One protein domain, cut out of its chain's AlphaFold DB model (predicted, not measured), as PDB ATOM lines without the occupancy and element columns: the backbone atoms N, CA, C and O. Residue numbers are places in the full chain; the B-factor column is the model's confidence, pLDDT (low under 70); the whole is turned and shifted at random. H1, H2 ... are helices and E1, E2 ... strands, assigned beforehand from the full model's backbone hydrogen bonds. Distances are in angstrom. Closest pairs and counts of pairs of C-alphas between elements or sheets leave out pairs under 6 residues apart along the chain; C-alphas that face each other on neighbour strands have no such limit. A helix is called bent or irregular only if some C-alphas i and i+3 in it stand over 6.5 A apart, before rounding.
ATOM      1  N   PHE A   3     -16.430 -33.140  30.589       97.12
ATOM      2  CA  PHE A   3     -16.230 -33.472  32.005       97.12
ATOM      3  C   PHE A   3     -16.402 -32.261  32.933       97.12
ATOM      4  O   PHE A   3     -17.234 -32.288  33.833       97.12
ATOM      5  N   ALA A   4     -15.647 -31.182  32.693       95.62
ATOM      6  CA  ALA A   4     -15.660 -30.003  33.561       95.62
ATOM      7  C   ALA A   4     -17.031 -29.311  33.573       95.62
ATOM      8  O   ALA A   4     -17.537 -28.977  34.638       95.62
ATOM      9  N   ASN A   5     -17.665 -29.164  32.403       95.44
ATOM     10  CA  ASN A   5     -19.004 -28.578  32.315       95.44
ATOM     11  C   ASN A   5     -20.053 -29.454  33.014       95.44
ATOM     12  O   ASN A   5     -20.901 -28.935  33.731       95.44
ATOM     13  N   SER A   6     -19.980 -30.779  32.850       95.62
ATOM     14  CA  SER A   6     -20.887 -31.705  33.539       95.62
ATOM     15  C   SER A   6     -20.728 -31.634  35.059       95.62
ATOM     16  O   SER A   6     -21.728 -31.604  35.772       95.62
ATOM     17  N   LEU A   7     -19.494 -31.527  35.567       94.00
ATOM     18  CA  LEU A   7     -19.242 -31.328  36.997       94.00
ATOM     19  C   LEU A   7     -19.834 -30.023  37.527       94.00
ATOM     20  O   LEU A   7     -20.553 -30.052  38.522       94.00
ATOM     21  N   LEU A   8     -19.559 -28.901  36.857       93.25
ATOM     22  CA  LEU A   8     -20.059 -27.585  37.265       93.25
ATOM     23  C   LEU A   8     -21.593 -27.511  37.227       93.25
ATOM     24  O   LEU A   8     -22.198 -26.846  38.062       93.25
ATOM     25  N   ASN A   9     -22.232 -28.248  36.315       93.50
ATOM     26  CA  ASN A   9     -23.691 -28.360  36.262       93.50
ATOM     27  C   ASN A   9     -24.273 -29.247  37.374       93.50
ATOM     28  O   ASN A   9     -25.448 -29.116  37.705       93.50
ATOM     29  N   CYS A  22      -1.902 -33.329  30.405       97.69
ATOM     30  CA  CYS A  22      -0.578 -33.958  30.348       97.69
ATOM     31  C   CYS A  22      -0.520 -35.129  29.362       97.69
ATOM     32  O   CYS A  22       0.549 -35.701  29.202       97.69
ATOM     33  N   ALA A  23      -1.637 -35.509  28.734       96.38
ATOM     34  CA  ALA A  23      -1.699 -36.670  27.851       96.38
ATOM     35  C   ALA A  23      -0.766 -36.520  26.638       96.38
ATOM     36  O   ALA A  23      -0.610 -35.429  26.093       96.38
ATOM     37  N   MET A  24      -0.190 -37.640  26.199       95.81
ATOM     38  CA  MET A  24       0.609 -37.721  24.981       95.81
ATOM     39  C   MET A  24       0.285 -39.026  24.251       95.81
ATOM     40  O   MET A  24       0.373 -40.106  24.842       95.81
ATOM     41  N   ALA A  25      -0.113 -38.913  22.985       91.50
ATOM     42  CA  ALA A  25      -0.576 -40.033  22.170       91.50
ATOM     43  C   ALA A  25       0.550 -41.019  21.824       91.50
ATOM     44  O   ALA A  25       1.715 -40.640  21.755       91.50
ATOM     45  N   GLY A  26       0.190 -42.282  21.586       92.31
ATOM     46  CA  GLY A  26       1.101 -43.312  21.071       92.31
ATOM     47  C   GLY A  26       2.021 -43.975  22.101       92.31
ATOM     48  O   GLY A  26       2.655 -44.976  21.774       92.31
ATOM     49  N   ASN A  27       2.043 -43.506  23.348       94.62
ATOM     50  CA  ASN A  27       2.965 -44.006  24.373       94.62
ATOM     51  C   ASN A  27       2.398 -45.198  25.157       94.62
ATOM     52  O   ASN A  27       1.215 -45.225  25.509       94.62
ATOM     53  N   LYS A  28       3.271 -46.146  25.495       97.31
ATOM     54  CA  LYS A  28       3.009 -47.287  26.385       97.31
ATOM     55  C   LYS A  28       3.107 -46.893  27.850       97.31
ATOM     56  O   LYS A  28       3.808 -45.944  28.193       97.31
ATOM     57  N   ILE A  29       2.517 -47.678  28.752       98.31
ATOM     58  CA  ILE A  29       2.593 -47.415  30.197       98.31
ATOM     59  C   ILE A  29       4.038 -47.447  30.725       98.31
ATOM     60  O   ILE A  29       4.352 -46.779  31.709       98.31
ATOM     61  N   SER A  30       4.956 -48.154  30.051       98.25
ATOM     62  CA  SER A  30       6.391 -48.134  30.375       98.25
ATOM     63  C   SER A  30       7.044 -46.761  30.215       98.25
ATOM     64  O   SER A  30       8.001 -46.462  30.917       98.25
ATOM     65  N   GLU A  31       6.529 -45.926  29.317       98.50
ATOM     66  CA  GLU A  31       7.035 -44.568  29.074       98.50
ATOM     67  C   GLU A  31       6.467 -43.556  30.076       98.50
ATOM     68  O   GLU A  31       6.876 -42.401  30.087       98.50
ATOM     69  N   TRP A  32       5.544 -44.002  30.935       98.50
ATOM     70  CA  TRP A  32       4.947 -43.231  32.024       98.50
ATOM     71  C   TRP A  32       5.500 -43.617  33.396       98.50
ATOM     72  O   TRP A  32       4.976 -43.156  34.398       98.50
ATOM     73  N   GLN A  33       6.524 -44.466  33.484       98.69
ATOM     74  CA  GLN A  33       7.068 -44.883  34.782       98.69
ATOM     75  C   GLN A  33       7.889 -43.767  35.438       98.69
ATOM     76  O   GLN A  33       8.400 -42.872  34.756       98.69
ATOM     77  N   LYS A  34       8.035 -43.817  36.763       98.56
ATOM     78  CA  LYS A  34       8.801 -42.821  37.515       98.56
ATOM     79  C   LYS A  34      10.218 -42.650  36.958       98.56
ATOM     80  O   LYS A  34      10.885 -43.618  36.605       98.56
ATOM     81  N   GLY A  35      10.658 -41.397  36.844       98.25
ATOM     82  CA  GLY A  35      11.957 -41.032  36.270       98.25
ATOM     83  C   GLY A  35      11.960 -40.845  34.748       98.25
ATOM     84  O   GLY A  35      12.879 -40.213  34.229       98.25
ATOM     85  N   THR A  36      10.933 -41.306  34.028       98.56
ATOM     86  CA  THR A  36      10.785 -41.026  32.590       98.56
ATOM     87  C   THR A  36      10.402 -39.567  32.332       98.56
ATOM     88  O   THR A  36       9.856 -38.875  33.198       98.56
ATOM     89  N   PHE A  37      10.648 -39.091  31.108       98.31
ATOM     90  CA  PHE A  37      10.306 -37.726  30.705       98.31
ATOM     91  C   PHE A  37       8.812 -37.410  30.892       98.31
ATOM     92  O   PHE A  37       8.479 -36.393  31.499       98.31
ATOM     93  N   LEU A  38       7.913 -38.290  30.428       98.50
ATOM     94  CA  LEU A  38       6.463 -38.053  30.489       98.50
ATOM     95  C   LEU A  38       5.955 -37.996  31.928       98.50
ATOM     96  O   LEU A  38       5.189 -37.095  32.278       98.50
ATOM     97  N   TYR A  39       6.425 -38.914  32.775       98.75
ATOM     98  CA  TYR A  39       6.085 -38.925  34.192       98.75
ATOM     99  C   TYR A  39       6.566 -37.656  34.901       98.75
ATOM    100  O   TYR A  39       5.777 -36.962  35.544       98.75
ATOM    101  N   ASN A  40       7.845 -37.304  34.743       98.62
ATOM    102  CA  ASN A  40       8.422 -36.130  35.398       98.62
ATOM    103  C   ASN A  40       7.721 -34.842  34.945       98.62
ATOM    104  O   ASN A  40       7.462 -33.950  35.756       98.62
ATOM    105  N   HIS A  41       7.365 -34.755  33.661       98.31
ATOM    106  CA  HIS A  41       6.614 -33.629  33.122       98.31
ATOM    107  C   HIS A  41       5.193 -33.547  33.703       98.31
ATOM    108  O   HIS A  41       4.752 -32.458  34.080       98.31
ATOM    109  N   LEU A  42       4.499 -34.683  33.850       98.50
ATOM    110  CA  LEU A  42       3.195 -34.755  34.512       98.50
ATOM    111  C   LEU A  42       3.284 -34.272  35.964       98.50
ATOM    112  O   LEU A  42       2.527 -33.378  36.344       98.50
ATOM    113  N   VAL A  43       4.223 -34.803  36.754       98.50
ATOM    114  CA  VAL A  43       4.398 -34.422  38.167       98.50
ATOM    115  C   VAL A  43       4.736 -32.937  38.297       98.50
ATOM    116  O   VAL A  43       4.137 -32.243  39.119       98.50
ATOM    117  N   LYS A  44       5.638 -32.415  37.456       98.25
ATOM    118  CA  LYS A  44       5.997 -30.988  37.441       98.25
ATOM    119  C   LYS A  44       4.774 -30.103  37.197       98.25
ATOM    120  O   LYS A  44       4.575 -29.130  37.919       98.25
ATOM    121  N   ARG A  45       3.945 -30.436  36.202       98.00
ATOM    122  CA  ARG A  45       2.733 -29.668  35.867       98.00
ATOM    123  C   ARG A  45       1.676 -29.749  36.961       98.00
ATOM    124  O   ARG A  45       1.068 -28.733  37.280       98.00
ATOM    125  N   ALA A  46       1.490 -30.926  37.555       97.19
ATOM    126  CA  ALA A  46       0.570 -31.119  38.669       97.19
ATOM    127  C   ALA A  46       0.976 -30.275  39.890       97.19
ATOM    128  O   ALA A  46       0.142 -29.552  40.424       97.19
ATOM    129  N   LYS A  47       2.262 -30.278  40.271       96.06
ATOM    130  CA  LYS A  47       2.782 -29.426  41.357       96.06
ATOM    131  C   LYS A  47       2.687 -27.935  41.034       96.06
ATOM    132  O   LYS A  47       2.353 -27.144  41.900       96.06
ATOM    133  N   ALA A  48       2.942 -27.535  39.789       95.69
ATOM    134  CA  ALA A  48       2.791 -26.136  39.391       95.69
ATOM    135  C   ALA A  48       1.336 -25.647  39.516       95.69
ATOM    136  O   ALA A  48       1.106 -24.497  39.875       95.69
ATOM    137  N   ALA A  49       0.354 -26.519  39.266       93.56
ATOM    138  CA  ALA A  49      -1.060 -26.173  39.398       93.56
ATOM    139  C   ALA A  49      -1.483 -25.892  40.851       93.56
ATOM    140  O   ALA A  49      -2.411 -25.116  41.061       93.56
ATOM    141  N   THR A  50      -0.797 -26.462  41.848       90.88
ATOM    142  CA  THR A  50      -1.076 -26.190  43.270       90.88
ATOM    143  C   THR A  50      -0.426 -24.904  43.779       90.88
ATOM    144  O   THR A  50      -0.692 -24.507  44.906       90.88
ATOM    145  N   LEU A  51       0.438 -24.260  42.985       88.81
ATOM    146  CA  LEU A  51       1.039 -22.962  43.329       88.81
ATOM    147  C   LEU A  51       0.104 -21.780  43.036       88.81
ATOM    148  O   LEU A  51       0.388 -20.664  43.457       88.81
ATOM    149  N   GLN A  52      -0.985 -22.009  42.298       80.31
ATOM    150  CA  GLN A  52      -2.056 -21.027  42.139       80.31
ATOM    151  C   GLN A  52      -2.814 -20.890  43.465       80.31
ATOM    152  O   GLN A  52      -2.965 -21.884  44.182       80.31
ATOM    153  N   GLU A  53      -3.301 -19.690  43.790       76.00
ATOM    154  CA  GLU A  53      -4.045 -19.457  45.032       76.00
ATOM    155  C   GLU A  53      -5.182 -20.483  45.185       76.00
ATOM    156  O   GLU A  53      -6.058 -20.604  44.329       76.00
ATOM    157  N   PHE A  54      -5.135 -21.255  46.277       77.31
ATOM    158  CA  PHE A  54      -6.109 -22.301  46.627       77.31
ATOM    159  C   PHE A  54      -6.199 -23.497  45.655       77.31
ATOM    160  O   PHE A  54      -7.179 -24.246  45.679       77.31
ATOM    161  N   GLY A  55      -5.178 -23.731  44.823       86.69
ATOM    162  CA  GLY A  55      -5.133 -24.866  43.900       86.69
ATOM    163  C   GLY A  55      -5.060 -26.221  44.615       86.69
ATOM    164  O   GLY A  55      -4.028 -26.586  45.174       86.69
ATOM    165  N   VAL A  56      -6.136 -27.014  44.545       92.88
ATOM    166  CA  VAL A  56      -6.198 -28.375  45.112       92.88
ATOM    167  C   VAL A  56      -6.420 -29.407  44.012       92.88
ATOM    168  O   VAL A  56      -7.397 -29.343  43.263       92.88
ATOM    169  N   ILE A  57      -5.551 -30.418  43.945       96.19
ATOM    170  CA  ILE A  57      -5.734 -31.551  43.030       96.19
ATOM    171  C   ILE A  57      -6.840 -32.455  43.584       96.19
ATOM    172  O   ILE A  57      -6.665 -33.112  44.609       96.19
ATOM    173  N   ARG A  58      -7.985 -32.497  42.895       95.62
ATOM    174  CA  ARG A  58      -9.148 -33.302  43.309       95.62
ATOM    175  C   ARG A  58      -9.137 -34.725  42.761       95.62
ATOM    176  O   ARG A  58      -9.569 -35.642  43.450       95.62
ATOM    177  N   ALA A  59      -8.668 -34.911  41.530       97.56
ATOM    178  CA  ALA A  59      -8.612 -36.217  40.889       97.56
ATOM    179  C   ALA A  59      -7.605 -36.232  39.736       97.56
ATOM    180  O   ALA A  59      -7.275 -35.192  39.163       97.56
ATOM    181  N   MET A  60      -7.178 -37.434  39.359       98.38
ATOM    182  CA  MET A  60      -6.538 -37.715  38.080       98.38
ATOM    183  C   MET A  60      -7.553 -38.367  37.138       98.38
ATOM    184  O   MET A  60      -8.173 -39.365  37.498       98.38
ATOM    185  N   LEU A  61      -7.664 -37.855  35.911       98.62
ATOM    186  CA  LEU A  61      -8.352 -38.547  34.820       98.62
ATOM    187  C   LEU A  61      -7.319 -39.278  33.961       98.62
ATOM    188  O   LEU A  61      -6.353 -38.665  33.500       98.62
ATOM    189  N   ARG A  62      -7.510 -40.581  33.740       98.38
ATOM    190  CA  ARG A  62      -6.570 -41.418  32.988       98.38
ATOM    191  C   ARG A  62      -7.279 -42.228  31.907       98.38
ATOM    192  O   ARG A  62      -8.029 -43.142  32.207       98.38
ATOM    193  N   TYR A  63      -6.961 -41.958  30.647       98.50
ATOM    194  CA  TYR A  63      -7.350 -42.817  29.532       98.50
ATOM    195  C   TYR A  63      -6.114 -43.120  28.684       98.50
ATOM    196  O   TYR A  63      -5.528 -42.203  28.110       98.50
ATOM    197  N   GLN A  64      -5.652 -44.369  28.732       98.06
ATOM    198  CA  GLN A  64      -4.538 -44.899  27.946       98.06
ATOM    199  C   GLN A  64      -4.492 -46.415  28.111       98.06
ATOM    200  O   GLN A  64      -4.958 -46.951  29.115       98.06
ATOM    201  N   GLY A  65      -3.874 -47.071  27.142       97.62
ATOM    202  CA  GLY A  65      -3.488 -48.479  27.185       97.62
ATOM    203  C   GLY A  65      -3.402 -49.085  25.789       97.62
ATOM    204  O   GLY A  65      -2.860 -50.171  25.621       97.62
ATOM    205  N   GLU A  66      -3.886 -48.371  24.772       97.38
ATOM    206  CA  GLU A  66      -3.969 -48.803  23.381       97.38
ATOM    207  C   GLU A  66      -2.605 -49.282  22.866       97.38
ATOM    208  O   GLU A  66      -2.509 -50.377  22.320       97.38
ATOM    209  N   SER A  67      -1.518 -48.546  23.124       96.88
ATOM    210  CA  SER A  67      -0.164 -48.957  22.715       96.88
ATOM    211  C   SER A  67       0.357 -50.217  23.427       96.88
ATOM    212  O   SER A  67       1.246 -50.894  22.901       96.88
ATOM    213  N   ASP A  68      -0.174 -50.558  24.603       97.81
ATOM    214  CA  ASP A  68       0.216 -51.746  25.376       97.81
ATOM    215  C   ASP A  68      -0.491 -53.025  24.891       97.81
ATOM    216  O   ASP A  68      -0.026 -54.133  25.147       97.81
ATOM    217  N   THR A  69      -1.562 -52.893  24.105       97.31
ATOM    218  CA  THR A  69      -2.322 -54.028  23.539       97.31
ATOM    219  C   THR A  69      -1.658 -54.691  22.320       97.31
ATOM    220  O   THR A  69      -2.165 -55.682  21.794       97.31
ATOM    221  N   VAL A  70      -0.530 -54.155  21.836       95.44
ATOM    222  CA  VAL A  70       0.136 -54.626  20.606       95.44
ATOM    223  C   VAL A  70       0.966 -55.890  20.846       95.44
ATOM    224  O   VAL A  70       1.015 -56.775  19.993       95.44
ATOM    225  N   ARG A  71       1.641 -55.995  21.998       96.19
ATOM    226  CA  ARG A  71       2.522 -57.126  22.337       96.19
ATOM    227  C   ARG A  71       2.030 -57.796  23.613       96.19
ATOM    228  O   ARG A  71       1.854 -57.113  24.616       96.19
ATOM    229  N   LEU A  72       1.934 -59.127  23.615       97.12
ATOM    230  CA  LEU A  72       1.473 -59.905  24.776       97.12
ATOM    231  C   LEU A  72       2.260 -59.577  26.050       97.12
ATOM    232  O   LEU A  72       1.684 -59.411  27.117       97.12
ATOM    233  N   ARG A  73       3.585 -59.432  25.929       97.75
ATOM    234  CA  ARG A  73       4.457 -59.052  27.048       97.75
ATOM    235  C   ARG A  73       4.064 -57.706  27.660       97.75
ATOM    236  O   ARG A  73       4.103 -57.563  28.877       97.75
ATOM    237  N   ASP A  74       3.731 -56.727  26.823       97.88
ATOM    238  CA  ASP A  74       3.386 -55.383  27.283       97.88
ATOM    239  C   ASP A  74       1.989 -55.406  27.937       97.88
ATOM    240  O   ASP A  74       1.838 -54.896  29.046       97.88
ATOM    241  N   ALA A  75       1.030 -56.122  27.339       98.25
ATOM    242  CA  ALA A  75      -0.307 -56.332  27.897       98.25
ATOM    243  C   ALA A  75      -0.279 -57.057  29.257       98.25
ATOM    244  O   ALA A  75      -0.884 -56.588  30.218       98.25
ATOM    245  N   ASN A  76       0.486 -58.148  29.382       98.50
ATOM    246  CA  ASN A  76       0.632 -58.888  30.642       98.50
ATOM    247  C   ASN A  76       1.311 -58.050  31.736       98.50
ATOM    248  O   ASN A  76       0.982 -58.178  32.914       98.50
ATOM    249  N   ALA A  77       2.246 -57.171  31.363       98.56
ATOM    250  CA  ALA A  77       2.915 -56.277  32.305       98.56
ATOM    251  C   ALA A  77       2.073 -55.042  32.679       98.56
ATOM    252  O   ALA A  77       2.453 -54.305  33.593       98.56
ATOM    253  N   TYR A  78       0.962 -54.788  31.977       98.69
ATOM    254  CA  TYR A  78       0.207 -53.544  32.094       98.69
ATOM    255  C   TYR A  78      -0.325 -53.317  33.511       98.69
ATOM    256  O   TYR A  78      -0.119 -52.236  34.060       98.69
ATOM    257  N   LYS A  79      -0.942 -54.334  34.137       98.69
ATOM    258  CA  LYS A  79      -1.545 -54.210  35.480       98.69
ATOM    259  C   LYS A  79      -0.534 -53.711  36.512       98.69
ATOM    260  O   LYS A  79      -0.757 -52.670  37.123       98.69
ATOM    261  N   GLY A  80       0.605 -54.396  36.639       98.75
ATOM    262  CA  GLY A  80       1.645 -54.021  37.600       98.75
ATOM    263  C   GLY A  80       2.217 -52.626  37.333       98.75
ATOM    264  O   GLY A  80       2.349 -51.825  38.252       98.75
ATOM    265  N   LYS A  81       2.478 -52.280  36.066       98.81
ATOM    266  CA  LYS A  81       2.998 -50.949  35.693       98.81
ATOM    267  C   LYS A  81       1.991 -49.821  35.910       98.81
ATOM    268  O   LYS A  81       2.385 -48.712  36.262       98.81
ATOM    269  N   MET A  82       0.707 -50.084  35.686       98.75
ATOM    270  CA  MET A  82      -0.381 -49.150  35.965       98.75
ATOM    271  C   MET A  82      -0.510 -48.911  37.473       98.75
ATOM    272  O   MET A  82      -0.590 -47.763  37.907       98.75
ATOM    273  N   GLN A  83      -0.473 -49.979  38.272       98.75
ATOM    274  CA  GLN A  83      -0.530 -49.884  39.729       98.75
ATOM    275  C   GLN A  83       0.671 -49.118  40.299       98.75
ATOM    276  O   GLN A  83       0.502 -48.228  41.138       98.75
ATOM    277  N   GLN A  84       1.872 -49.418  39.797       98.81
ATOM    278  CA  GLN A  84       3.101 -48.717  40.156       98.81
ATOM    279  C   GLN A  84       3.005 -47.227  39.815       98.81
ATOM    280  O   GLN A  84       3.210 -46.387  40.683       98.81
ATOM    281  N   PHE A  85       2.582 -46.895  38.591       98.81
ATOM    282  CA  PHE A  85       2.393 -45.513  38.154       98.81
ATOM    283  C   PHE A  85       1.446 -44.721  39.072       98.81
ATOM    284  O   PHE A  85       1.757 -43.593  39.455       98.81
ATOM    285  N   PHE A  86       0.309 -45.302  39.462       98.75
ATOM    286  CA  PHE A  86      -0.634 -44.656  40.381       98.75
ATOM    287  C   PHE A  86      -0.057 -44.465  41.785       98.75
ATOM    288  O   PHE A  86      -0.275 -43.423  42.405       98.75
ATOM    289  N   THR A  87       0.685 -45.453  42.280       98.62
ATOM    290  CA  THR A  87       1.321 -45.411  43.601       98.62
ATOM    291  C   THR A  87       2.425 -44.357  43.646       98.62
ATOM    292  O   THR A  87       2.434 -43.511  44.543       98.62
ATOM    293  N   ASP A  88       3.292 -44.341  42.635       98.81
ATOM    294  CA  ASP A  88       4.358 -43.353  42.484       98.81
ATOM    295  C   ASP A  88       3.792 -41.939  42.388       98.81
ATOM    296  O   ASP A  88       4.249 -41.046  43.102       98.81
ATOM    297  N   LEU A  89       2.746 -41.742  41.577       98.69
ATOM    298  CA  LEU A  89       2.126 -40.432  41.407       98.69
ATOM    299  C   LEU A  89       1.551 -39.906  42.727       98.69
ATOM    300  O   LEU A  89       1.759 -38.745  43.079       98.69
ATOM    301  N   ARG A  90       0.842 -40.759  43.477       98.62
ATOM    302  CA  ARG A  90       0.316 -40.416  44.806       98.62
ATOM    303  C   ARG A  90       1.436 -40.032  45.763       98.62
ATOM    304  O   ARG A  90       1.310 -39.023  46.454       98.62
ATOM    305  N   SER A  91       2.523 -40.801  45.774       98.56
ATOM    306  CA  SER A  91       3.694 -40.527  46.609       98.56
ATOM    307  C   SER A  91       4.348 -39.194  46.243       98.56
ATOM    308  O   SER A  91       4.564 -38.357  47.115       98.56
ATOM    309  N   ASP A  92       4.633 -38.958  44.963       98.44
ATOM    310  CA  ASP A  92       5.370 -37.770  44.516       98.44
ATOM    311  C   ASP A  92       4.559 -36.476  44.644       98.44
ATOM    312  O   ASP A  92       5.149 -35.396  44.753       98.44
ATOM    313  N   LEU A  93       3.225 -36.573  44.647       97.69
ATOM    314  CA  LEU A  93       2.318 -35.463  44.942       97.69
ATOM    315  C   LEU A  93       1.996 -35.314  46.436       97.69
ATOM    316  O   LEU A  93       1.403 -34.308  46.810       97.69
ATOM    317  N   GLY A  94       2.361 -36.280  47.286       97.44
ATOM    318  CA  GLY A  94       1.977 -36.286  48.703       97.44
ATOM    319  C   GLY A  94       0.472 -36.489  48.930       97.44
ATOM    320  O   GLY A  94      -0.072 -36.028  49.929       97.44
ATOM    321  N   LEU A  95      -0.219 -37.159  48.002       97.62
ATOM    322  CA  LEU A  95      -1.673 -37.354  48.006       97.62
ATOM    323  C   LEU A  95      -2.023 -38.854  48.043       97.62
ATOM    324  O   LEU A  95      -2.485 -39.403  47.039       97.62
ATOM    325  N   PRO A  96      -1.854 -39.550  49.185       97.12
ATOM    326  CA  PRO A  96      -2.028 -41.007  49.274       97.12
ATOM    327  C   PRO A  96      -3.450 -41.483  48.943       97.12
ATOM    328  O   PRO A  96      -3.641 -42.613  48.503       97.12
ATOM    329  N   LYS A  97      -4.454 -40.614  49.120       96.25
ATOM    330  CA  LYS A  97      -5.868 -40.888  48.826       96.25
ATOM    331  C   LYS A  97      -6.355 -40.267  47.511       96.25
ATOM    332  O   LYS A  97      -7.565 -40.242  47.299       96.25
ATOM    333  N   LEU A  98      -5.461 -39.766  46.644       97.94
ATOM    334  CA  LEU A  98      -5.855 -39.120  45.384       97.94
ATOM    335  C   LEU A  98      -6.803 -40.024  44.587       97.94
ATOM    336  O   LEU A  98      -6.455 -41.169  44.280       97.94
ATOM    337  N   LEU A  99      -7.975 -39.488  44.239       98.31
ATOM    338  CA  LEU A  99      -8.938 -40.164  43.382       98.31
ATOM    339  C   LEU A  99      -8.369 -40.299  41.970       98.31
ATOM    340  O   LEU A  99      -7.967 -39.312  41.353       98.31
ATOM    341  N   ILE A 100      -8.370 -41.517  41.447       98.69
ATOM    342  CA  ILE A 100      -7.991 -41.805  40.068       98.69
ATOM    343  C   ILE A 100      -9.227 -42.338  39.359       98.69
ATOM    344  O   ILE A 100      -9.773 -43.366  39.747       98.69
ATOM    345  N   ILE A 101      -9.666 -41.631  38.325       98.69
ATOM    346  CA  ILE A 101     -10.740 -42.068  37.438       98.69
ATOM    347  C   ILE A 101     -10.070 -42.498  36.145       98.69
ATOM    348  O   ILE A 101      -9.623 -41.661  35.354       98.69
ATOM    349  N   GLN A 102      -9.958 -43.805  35.956       98.69
ATOM    350  CA  GLN A 102      -9.399 -44.377  34.744       98.69
ATOM    351  C   GLN A 102     -10.487 -44.873  33.792       98.69
ATOM    352  O   GLN A 102     -11.644 -45.029  34.181       98.69
ATOM    353  N   VAL A 103     -10.109 -45.138  32.546       98.81
ATOM    354  CA  VAL A 103     -11.012 -45.633  31.506       98.81
ATOM    355  C   VAL A 103     -10.556 -47.010  31.038       98.81
ATOM    356  O   VAL A 103      -9.404 -47.164  30.630       98.81
ATOM    357  N   ALA A 104     -11.453 -48.000  31.080       98.69
ATOM    358  CA  ALA A 104     -11.239 -49.270  30.397       98.69
ATOM    359  C   ALA A 104     -11.433 -49.076  28.890       98.69
ATOM    360  O   ALA A 104     -12.431 -48.493  28.466       98.69
ATOM    361  N   LEU A 105     -10.466 -49.532  28.090       98.44
ATOM    362  CA  LEU A 105     -10.346 -49.143  26.682       98.44
ATOM    363  C   LEU A 105     -11.584 -49.449  25.830       98.44
ATOM    364  O   LEU A 105     -12.085 -50.570  25.861       98.44
ATOM    365  N   ALA A 106     -11.997 -48.502  24.984       97.56
ATOM    366  CA  ALA A 106     -12.972 -48.767  23.919       97.56
ATOM    367  C   ALA A 106     -12.379 -49.603  22.773       97.56
ATOM    368  O   ALA A 106     -13.086 -50.343  22.093       97.56
ATOM    369  N   SER A 107     -11.075 -49.453  22.539       96.12
ATOM    370  CA  SER A 107     -10.360 -49.941  21.361       96.12
ATOM    371  C   SER A 107      -8.886 -50.213  21.687       96.12
ATOM    372  O   SER A 107      -8.377 -49.846  22.744       96.12
ATOM    373  N   GLY A 108      -8.177 -50.876  20.778       87.62
ATOM    374  CA  GLY A 108      -6.751 -51.159  20.913       87.62
ATOM    375  C   GLY A 108      -6.221 -51.943  19.716       87.62
ATOM    376  O   GLY A 108      -6.931 -52.204  18.745       87.62
ATOM    377  N   GLY A 109      -4.959 -52.345  19.789       71.31
ATOM    378  CA  GLY A 109      -4.364 -53.358  18.929       71.31
ATOM    379  C   GLY A 109      -5.148 -54.670  18.990       71.31
ATOM    380  O   GLY A 109      -5.542 -55.133  20.055       71.31
ATOM    381  N   LYS A 110      -5.362 -55.289  17.824       68.50
ATOM    382  CA  LYS A 110      -6.321 -56.391  17.609       68.50
ATOM    383  C   LYS A 110      -6.163 -57.628  18.514       68.50
ATOM    384  O   LYS A 110      -7.062 -58.458  18.526       68.50
ATOM    385  N   HIS A 111      -5.042 -57.798  19.219       82.94
ATOM    386  CA  HIS A 111      -4.669 -59.085  19.819       82.94
ATOM    387  C   HIS A 111      -4.834 -59.171  21.341       82.94
ATOM    388  O   HIS A 111      -5.193 -60.237  21.830       82.94
ATOM    389  N   TYR A 112      -4.581 -58.096  22.098       97.12
ATOM    390  CA  TYR A 112      -4.473 -58.189  23.566       97.12
ATOM    391  C   TYR A 112      -5.272 -57.125  24.330       97.12
ATOM    392  O   TYR A 112      -5.031 -56.906  25.518       97.12
ATOM    393  N   THR A 113      -6.242 -56.477  23.676       97.00
ATOM    394  CA  THR A 113      -7.113 -55.464  24.296       97.00
ATOM    395  C   THR A 113      -7.820 -55.981  25.545       97.00
ATOM    396  O   THR A 113      -7.830 -55.288  26.556       97.00
ATOM    397  N   GLU A 114      -8.336 -57.213  25.530       97.19
ATOM    398  CA  GLU A 114      -9.053 -57.772  26.685       97.19
ATOM    399  C   GLU A 114      -8.154 -58.002  27.909       97.19
ATOM    400  O   GLU A 114      -8.618 -57.870  29.038       97.19
ATOM    401  N   ILE A 115      -6.853 -58.259  27.720       98.19
ATOM    402  CA  ILE A 115      -5.902 -58.374  28.838       98.19
ATOM    403  C   ILE A 115      -5.731 -57.009  29.518       98.19
ATOM    404  O   ILE A 115      -5.829 -56.898  30.742       98.19
ATOM    405  N   VAL A 116      -5.526 -55.952  28.722       98.56
ATOM    406  CA  VAL A 116      -5.381 -54.580  29.232       98.56
ATOM    407  C   VAL A 116      -6.687 -54.096  29.873       98.56
ATOM    408  O   VAL A 116      -6.659 -53.558  30.979       98.56
ATOM    409  N   ARG A 117      -7.839 -54.362  29.243       98.50
ATOM    410  CA  ARG A 117      -9.160 -54.069  29.818       98.50
ATOM    411  C   ARG A 117      -9.386 -54.811  31.129       98.50
ATOM    412  O   ARG A 117      -9.811 -54.191  32.098       98.50
ATOM    413  N   GLY A 118      -9.061 -56.101  31.200       98.56
ATOM    414  CA  GLY A 118      -9.176 -56.896  32.424       98.56
ATOM    415  C   GLY A 118      -8.378 -56.297  33.583       98.56
ATOM    416  O   GLY A 118      -8.882 -56.227  34.706       98.56
ATOM    417  N   ALA A 119      -7.177 -55.782  33.302       98.56
ATOM    418  CA  ALA A 119      -6.360 -55.057  34.272       98.56
ATOM    419  C   ALA A 119      -6.971 -53.709  34.696       98.56
ATOM    420  O   ALA A 119      -6.932 -53.363  35.876       98.56
ATOM    421  N   GLN A 120      -7.548 -52.950  33.762       98.75
ATOM    422  CA  GLN A 120      -8.198 -51.664  34.047       98.75
ATOM    423  C   GLN A 120      -9.497 -51.842  34.840       98.75
ATOM    424  O   GLN A 120      -9.776 -51.058  35.742       98.75
ATOM    425  N   LEU A 121     -10.289 -52.870  34.536       98.62
ATOM    426  CA  LEU A 121     -11.542 -53.177  35.232       98.62
ATOM    427  C   LEU A 121     -11.303 -53.713  36.650       98.62
ATOM    428  O   LEU A 121     -12.144 -53.514  37.519       98.62
ATOM    429  N   ASN A 122     -10.141 -54.327  36.900       97.94
ATOM    430  CA  ASN A 122      -9.769 -54.893  38.200       97.94
ATOM    431  C   ASN A 122      -8.430 -54.311  38.696       97.94
ATOM    432  O   ASN A 122      -7.429 -55.033  38.771       97.94
ATOM    433  N   PRO A 123      -8.380 -53.005  39.028       94.44
ATOM    434  CA  PRO A 123      -7.128 -52.337  39.369       94.44
ATOM    435  C   PRO A 123      -6.554 -52.751  40.724       94.44
ATOM    436  O   PRO A 123      -5.370 -52.519  40.951       94.44
ATOM    437  N   GLU A 124      -7.367 -53.328  41.620       96.00
ATOM    438  CA  GLU A 124      -6.957 -53.767  42.967       96.00
ATOM    439  C   GLU A 124      -6.199 -52.680  43.757       96.00
ATOM    440  O   GLU A 124      -5.256 -52.950  44.494       96.00
ATOM    441  N   LEU A 125      -6.615 -51.420  43.594       95.50
ATOM    442  CA  LEU A 125      -6.065 -50.267  44.301       95.50
ATOM    443  C   LEU A 125      -7.192 -49.404  44.867       95.50
ATOM    444  O   LEU A 125      -8.173 -49.114  44.183       95.50
ATOM    445  N   ALA A 126      -7.020 -48.940  46.106       95.81
ATOM    446  CA  ALA A 126      -7.967 -48.033  46.749       95.81
ATOM    447  C   ALA A 126      -8.084 -46.702  45.986       95.81
ATOM    448  O   ALA A 126      -7.110 -46.230  45.391       95.81
ATOM    449  N   ASN A 127      -9.262 -46.073  46.041       97.12
ATOM    450  CA  ASN A 127      -9.581 -44.798  45.381       97.12
ATOM    451  C   ASN A 127      -9.244 -44.768  43.877       97.12
ATOM    452  O   ASN A 127      -8.864 -43.724  43.340       97.12
ATOM    453  N   VAL A 128      -9.356 -45.917  43.205       98.25
ATOM    454  CA  VAL A 128      -9.315 -46.029  41.745       98.25
ATOM    455  C   VAL A 128     -10.695 -46.466  41.269       98.25
ATOM    456  O   VAL A 128     -11.195 -47.509  41.681       98.25
ATOM    457  N   VAL A 129     -11.307 -45.661  40.408       97.88
ATOM    458  CA  VAL A 129     -12.600 -45.945  39.781       97.88
ATOM    459  C   VAL A 129     -12.382 -46.102  38.286       97.88
ATOM    460  O   VAL A 129     -11.688 -45.293  37.671       97.88
ATOM    461  N   THR A 130     -12.990 -47.128  37.701       98.56
ATOM    462  CA  THR A 130     -12.895 -47.401  36.267       98.56
ATOM    463  C   THR A 130     -14.226 -47.103  35.590       98.56
ATOM    464  O   THR A 130     -15.263 -47.640  35.971       98.56
ATOM    465  N   VAL A 131     -14.187 -46.243  34.576       98.56
ATOM    466  CA  VAL A 131     -15.280 -46.014  33.627       98.56
ATOM    467  C   VAL A 131     -15.060 -46.929  32.428       98.56
ATOM    468  O   VAL A 131     -13.965 -46.947  31.873       98.56
ATOM    469  N   ASP A 132     -16.068 -47.693  32.018       98.56
ATOM    470  CA  ASP A 132     -15.933 -48.580  30.861       98.56
ATOM    471  C   ASP A 132     -16.324 -47.856  29.568       98.56
ATOM    472  O   ASP A 132     -17.467 -47.433  29.420       98.56
ATOM    473  N   ALA A 133     -15.373 -47.694  28.644       98.50
ATOM    474  CA  ALA A 133     -15.615 -47.094  27.334       98.50
ATOM    475  C   ALA A 133     -15.950 -48.131  26.249       98.50
ATOM    476  O   ALA A 133     -16.020 -47.774  25.071       98.50
ATOM    477  N   LYS A 134     -16.141 -49.407  26.613       97.12
ATOM    478  CA  LYS A 134     -16.579 -50.443  25.674       97.12
ATOM    479  C   LYS A 134     -17.827 -49.991  24.913       97.12
ATOM    480  O   LYS A 134     -18.708 -49.344  25.475       97.12
ATOM    481  N   ASP A 135     -17.861 -50.319  23.626       96.19
ATOM    482  CA  ASP A 135     -18.958 -50.023  22.698       96.19
ATOM    483  C   ASP A 135     -19.204 -48.526  22.417       96.19
ATOM    484  O   ASP A 135     -20.090 -48.181  21.629       96.19
ATOM    485  N   LEU A 136     -18.389 -47.616  22.971       98.06
ATOM    486  CA  LEU A 136     -18.380 -46.227  22.519       98.06
ATOM    487  C   LEU A 136     -17.934 -46.154  21.056       98.06
ATOM    488  O   LEU A 136     -16.955 -46.775  20.642       98.06
ATOM    489  N   GLN A 137     -18.647 -45.349  20.268       98.06
ATOM    490  CA  GLN A 137     -18.405 -45.227  18.834       98.06
ATOM    491  C   GLN A 137     -16.995 -44.711  18.541       98.06
ATOM    492  O   GLN A 137     -16.542 -43.720  19.128       98.06
ATOM    493  N   LEU A 138     -16.356 -45.356  17.570       97.75
ATOM    494  CA  LEU A 138     -15.032 -45.022  17.065       97.75
ATOM    495  C   LEU A 138     -15.129 -44.292  15.723       97.75
ATOM    496  O   LEU A 138     -16.105 -44.413  14.981       97.75
ATOM    497  N   HIS A 139     -14.085 -43.540  15.400       96.88
ATOM    498  CA  HIS A 139     -13.826 -43.066  14.053       96.88
ATOM    499  C   HIS A 139     -13.529 -44.237  13.104       96.88
ATOM    500  O   HIS A 139     -13.326 -45.380  13.511       96.88
ATOM    501  N   LYS A 140     -13.464 -43.935  11.801       95.75
ATOM    502  CA  LYS A 140     -13.190 -44.920  10.739       95.75
ATOM    503  C   LYS A 140     -11.834 -45.627  10.881       95.75
ATOM    504  O   LYS A 140     -11.625 -46.657  10.249       95.75
ATOM    505  N   ASP A 141     -10.925 -45.083  11.689       94.50
ATOM    506  CA  ASP A 141      -9.641 -45.708  12.015       94.50
ATOM    507  C   ASP A 141      -9.759 -46.885  12.999       94.50
ATOM    508  O   ASP A 141      -8.783 -47.606  13.196       94.50
ATOM    509  N   ASN A 142     -10.946 -47.109  13.581       93.62
ATOM    510  CA  ASN A 142     -11.221 -48.121  14.605       93.62
ATOM    511  C   ASN A 142     -10.317 -48.007  15.843       93.62
ATOM    512  O   ASN A 142     -10.079 -48.995  16.538       93.62
ATOM    513  N   LEU A 143      -9.813 -46.804  16.119       94.62
ATOM    514  CA  LEU A 143      -8.917 -46.536  17.235       94.62
ATOM    515  C   LEU A 143      -9.428 -45.376  18.083       94.62
ATOM    516  O   LEU A 143      -9.576 -45.535  19.290       94.62
ATOM    517  N   HIS A 144      -9.739 -44.229  17.485       96.88
ATOM    518  CA  HIS A 144     -10.092 -43.037  18.254       96.88
ATOM    519  C   HIS A 144     -11.604 -42.916  18.447       96.88
ATOM    520  O   HIS A 144     -12.372 -43.152  17.521       96.88
ATOM    521  N   LEU A 145     -12.045 -42.497  19.638       98.06
ATOM    522  CA  LEU A 145     -13.455 -42.180  19.895       98.06
ATOM    523  C   LEU A 145     -13.939 -41.029  19.004       98.06
ATOM    524  O   LEU A 145     -13.217 -40.048  18.824       98.06
ATOM    525  N   THR A 146     -15.189 -41.100  18.543       98.44
ATOM    526  CA  THR A 146     -15.861 -39.958  17.904       98.44
ATOM    527  C   THR A 146     -16.042 -38.789  18.874       98.44
ATOM    528  O   THR A 146     -16.000 -38.947  20.096       98.44
ATOM    529  N   VAL A 147     -16.334 -37.597  18.344       97.88
ATOM    530  CA  VAL A 147     -16.663 -36.420  19.168       97.88
ATOM    531  C   VAL A 147     -17.845 -36.697  20.108       97.88
ATOM    532  O   VAL A 147     -17.775 -36.351  21.285       97.88
ATOM    533  N   SER A 148     -18.906 -37.354  19.630       98.06
ATOM    534  CA  SER A 148     -20.064 -37.714  20.461       98.06
ATOM    535  C   SER A 148     -19.687 -38.688  21.582       98.06
ATOM    536  O   SER A 148     -20.088 -38.485  22.727       98.06
ATOM    537  N   SER A 149     -18.846 -39.683  21.292       98.38
ATOM    538  CA  SER A 149     -18.313 -40.605  22.301       98.38
ATOM    539  C   SER A 149     -17.418 -39.912  23.327       98.38
ATOM    540  O   SER A 149     -17.495 -40.231  24.508       98.38
ATOM    541  N   GLN A 150     -16.609 -38.930  22.921       98.31
ATOM    542  CA  GLN A 150     -15.806 -38.123  23.850       98.31
ATOM    543  C   GLN A 150     -16.687 -37.277  24.785       98.31
ATOM    544  O   GLN A 150     -16.371 -37.120  25.967       98.31
ATOM    545  N   VAL A 151     -17.814 -36.752  24.284       98.44
ATOM    546  CA  VAL A 151     -18.811 -36.054  25.115       98.44
ATOM    547  C   VAL A 151     -19.417 -37.001  26.143       98.44
ATOM    548  O   VAL A 151     -19.404 -36.687  27.337       98.44
ATOM    549  N   LEU A 152     -19.880 -38.170  25.698       98.44
ATOM    550  CA  LEU A 152     -20.455 -39.184  26.575       98.44
ATOM    551  C   LEU A 152     -19.447 -39.654  27.634       98.44
ATOM    552  O   LEU A 152     -19.767 -39.646  28.822       98.44
ATOM    553  N   LEU A 153     -18.209 -39.957  27.237       98.62
ATOM    554  CA  LEU A 153     -17.148 -40.357  28.160       98.62
ATOM    555  C   LEU A 153     -16.882 -39.282  29.223       98.62
ATOM    556  O   LEU A 153     -16.746 -39.594  30.405       98.62
ATOM    557  N   GLY A 154     -16.860 -38.005  28.831       98.50
ATOM    558  CA  GLY A 154     -16.701 -36.910  29.784       98.50
ATOM    559  C   GLY A 154     -17.839 -36.834  30.808       98.50
ATOM    560  O   GLY A 154     -17.573 -36.570  31.980       98.50
ATOM    561  N   HIS A 155     -19.084 -37.117  30.409       98.44
ATOM    562  CA  HIS A 155     -20.206 -37.223  31.347       98.44
ATOM    563  C   HIS A 155     -20.051 -38.422  32.290       98.44
ATOM    564  O   HIS A 155     -20.194 -38.257  33.499       98.44
ATOM    565  N   MET A 156     -19.671 -39.591  31.765       98.44
ATOM    566  CA  MET A 156     -19.448 -40.803  32.564       98.44
ATOM    567  C   MET A 156     -18.353 -40.600  33.624       98.44
ATOM    568  O   MET A 156     -18.517 -40.999  34.776       98.44
ATOM    569  N   MET A 157     -17.251 -39.930  33.269       98.31
ATOM    570  CA  MET A 157     -16.189 -39.587  34.223       98.31
ATOM    571  C   MET A 157     -16.653 -38.566  35.273       98.31
ATOM    572  O   MET A 157     -16.261 -38.672  36.435       98.31
ATOM    573  N   ALA A 158     -17.498 -37.598  34.902       97.56
ATOM    574  CA  ALA A 158     -18.070 -36.645  35.853       97.56
ATOM    575  C   ALA A 158     -19.013 -37.344  36.848       97.56
ATOM    576  O   ALA A 158     -18.954 -37.076  38.046       97.56
ATOM    577  N   ASP A 159     -19.823 -38.297  36.382       97.12
ATOM    578  CA  ASP A 159     -20.680 -39.111  37.249       97.12
ATOM    579  C   ASP A 159     -19.861 -39.980  38.213       97.12
ATOM    580  O   ASP A 159     -20.191 -40.066  39.398       97.12
ATOM    581  N   ALA A 160     -18.768 -40.587  37.741       97.12
ATOM    582  CA  ALA A 160     -17.848 -41.354  38.583       97.12
ATOM    583  C   ALA A 160     -17.207 -40.488  39.683       97.12
ATOM    584  O   ALA A 160     -17.118 -40.908  40.842       97.12
ATOM    585  N   PHE A 161     -16.812 -39.258  39.343       96.56
ATOM    586  CA  PHE A 161     -16.291 -38.290  40.306       96.56
ATOM    587  C   PHE A 161     -17.326 -37.952  41.387       96.56
ATOM    588  O   PHE A 161     -17.016 -38.021  42.578       96.56
ATOM    589  N   MET A 162     -18.564 -37.636  40.992       94.62
ATOM    590  CA  MET A 162     -19.624 -37.266  41.936       94.62
ATOM    591  C   MET A 162     -19.983 -38.415  42.881       94.62
ATOM    592  O   MET A 162     -20.022 -38.207  44.091       94.62
ATOM    593  N   LYS A 163     -20.159 -39.634  42.351       92.00
ATOM    594  CA  LYS A 163     -20.471 -40.826  43.157       92.00
ATOM    595  C   LYS A 163     -19.428 -41.076  44.244       92.00
ATOM    596  O   LYS A 163     -19.792 -41.394  45.367       92.00
ATOM    597  N   THR A 164     -18.147 -40.903  43.924       86.38
ATOM    598  CA  THR A 164     -17.061 -41.182  44.873       86.38
ATOM    599  C   THR A 164     -17.010 -40.163  46.012       86.38
ATOM    600  O   THR A 164     -16.790 -40.540  47.160       86.38
ATOM    601  N   ASN A 165     -17.261 -38.884  45.716       72.31
ATOM    602  CA  ASN A 165     -17.247 -37.832  46.733       72.31
ATOM    603  C   ASN A 165     -18.427 -37.934  47.709       72.31
ATOM    604  O   ASN A 165     -18.249 -37.665  48.895       72.31
TER     605      ASN A 165
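What this domain is: This is residues 3 to 9 and 22 to 165 of the 171 residues of the protein "SASA domain-containing protein" of Capsicum chinense (UniProt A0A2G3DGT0). A small parallel sheet of three strands forms the middle of a three-layer arrangement, with helices H5 and H6 over one face and the long helix H7 over the other. H1 packs on H7, while H2 and H3 pack on H5, and little H4 sits where H5 and H6 begin. The printed part has 151 residues with seven named helices and three named strands, in the order H1 H2 H3 E1 H4 H5 E2 H6 E3 H7; the sheet's order is E1 E2 E3, all parallel, and the class is mostly helix. The whole is compact, with a radius of gyration of the C-alphas of 15.3 A and spans of 45 by 37 by 25 A.

How they stand to each other: In the sheet, E2, residues 99 to 104, is the inner strand between edge strands E1, residues 59 to 62, and E3, residues 128 to 132. N 60 and O 99 are 2.9 A apart, and N 129 and O 100 are 2.8 A apart, both within hydrogen-bond range. H6, residues 113 to 121, is on the sheet at a height of 8.8 A, over E2 and along the strands, at 26 degrees to E2 on the local plane. H7, residues 147 to 165, is on the opposite face at a height of 8.9 A, over E2 and E3 and slantwise to the strands; the closest C-alphas of E3 and H7 are those of Val 131 and Met 157, 6.5 A. E1, H4 and H5, E2 form a strand-helix-strand unit, two parallel neighbour strands with helices between, and E2, H6, E3 another; both crossovers are right-handed. H5, residues 72 to 93, is the hub, touching four helices. It touches H6 at a shallow tilt of 31 degrees, the same way, closest at the C-alphas of Lys 79 and Ala 119, 5.0 A. H3, residues 37 to 49, touches H5 with residues 43 to 47 alone, closest at the C-alphas of Lys 47 and Leu 93, 7.0 A. H2, residues 29 to 32, touches H5 at the C-alphas of Ile 29 and Lys 81, 6.5 A, its closest pair, and touches H3 only at the corner. H4, residues 66 to 69, touches H5 only at the corner; it touches H6, closest at the C-alphas of Thr 69 and Thr 113, 5.1 A. H1, residues 3 to 9, touches H7 at a steep tilt of 61 degrees, closest at the C-alphas of Phe 3 and Gly 154, 4.1 A. H5 and H7 are apart. Every O i to N i+4 pair is within hydrogen-bond range in H1, H3, H6 and H7, and 16 of 18 are in H5; H2 and H4 are too short for such a pair.

Where its parts are: H5 measures 31.7 A, with a kink of 43 degrees near residue 79; it is irregular, C-alphas 76 and 79 being 7.1 A apart. H7 measures 27.6 A, H3 18.4 A and E2 16.0 A. H1 begins at C-alpha 3, (-16.230, -33.472, 32.005), E2 at C-alpha 99, (-8.938, -40.164, 43.382), and H7 ends at C-alpha 165, (-17.247, -37.832, 46.733).

The domain as a whole: The two C-alphas farthest apart, those of Glu 53 and His 111, are 47.0 A apart. Residues 10 to 21 are not printed, and C-alphas 9 and 22 are 24.5 A apart across the cut. Of the links that are printed whole, E3 to H7 is long, residues 133 to 146. The mean pLDDT of the printed part is 96.1, and residue 110 is under 70.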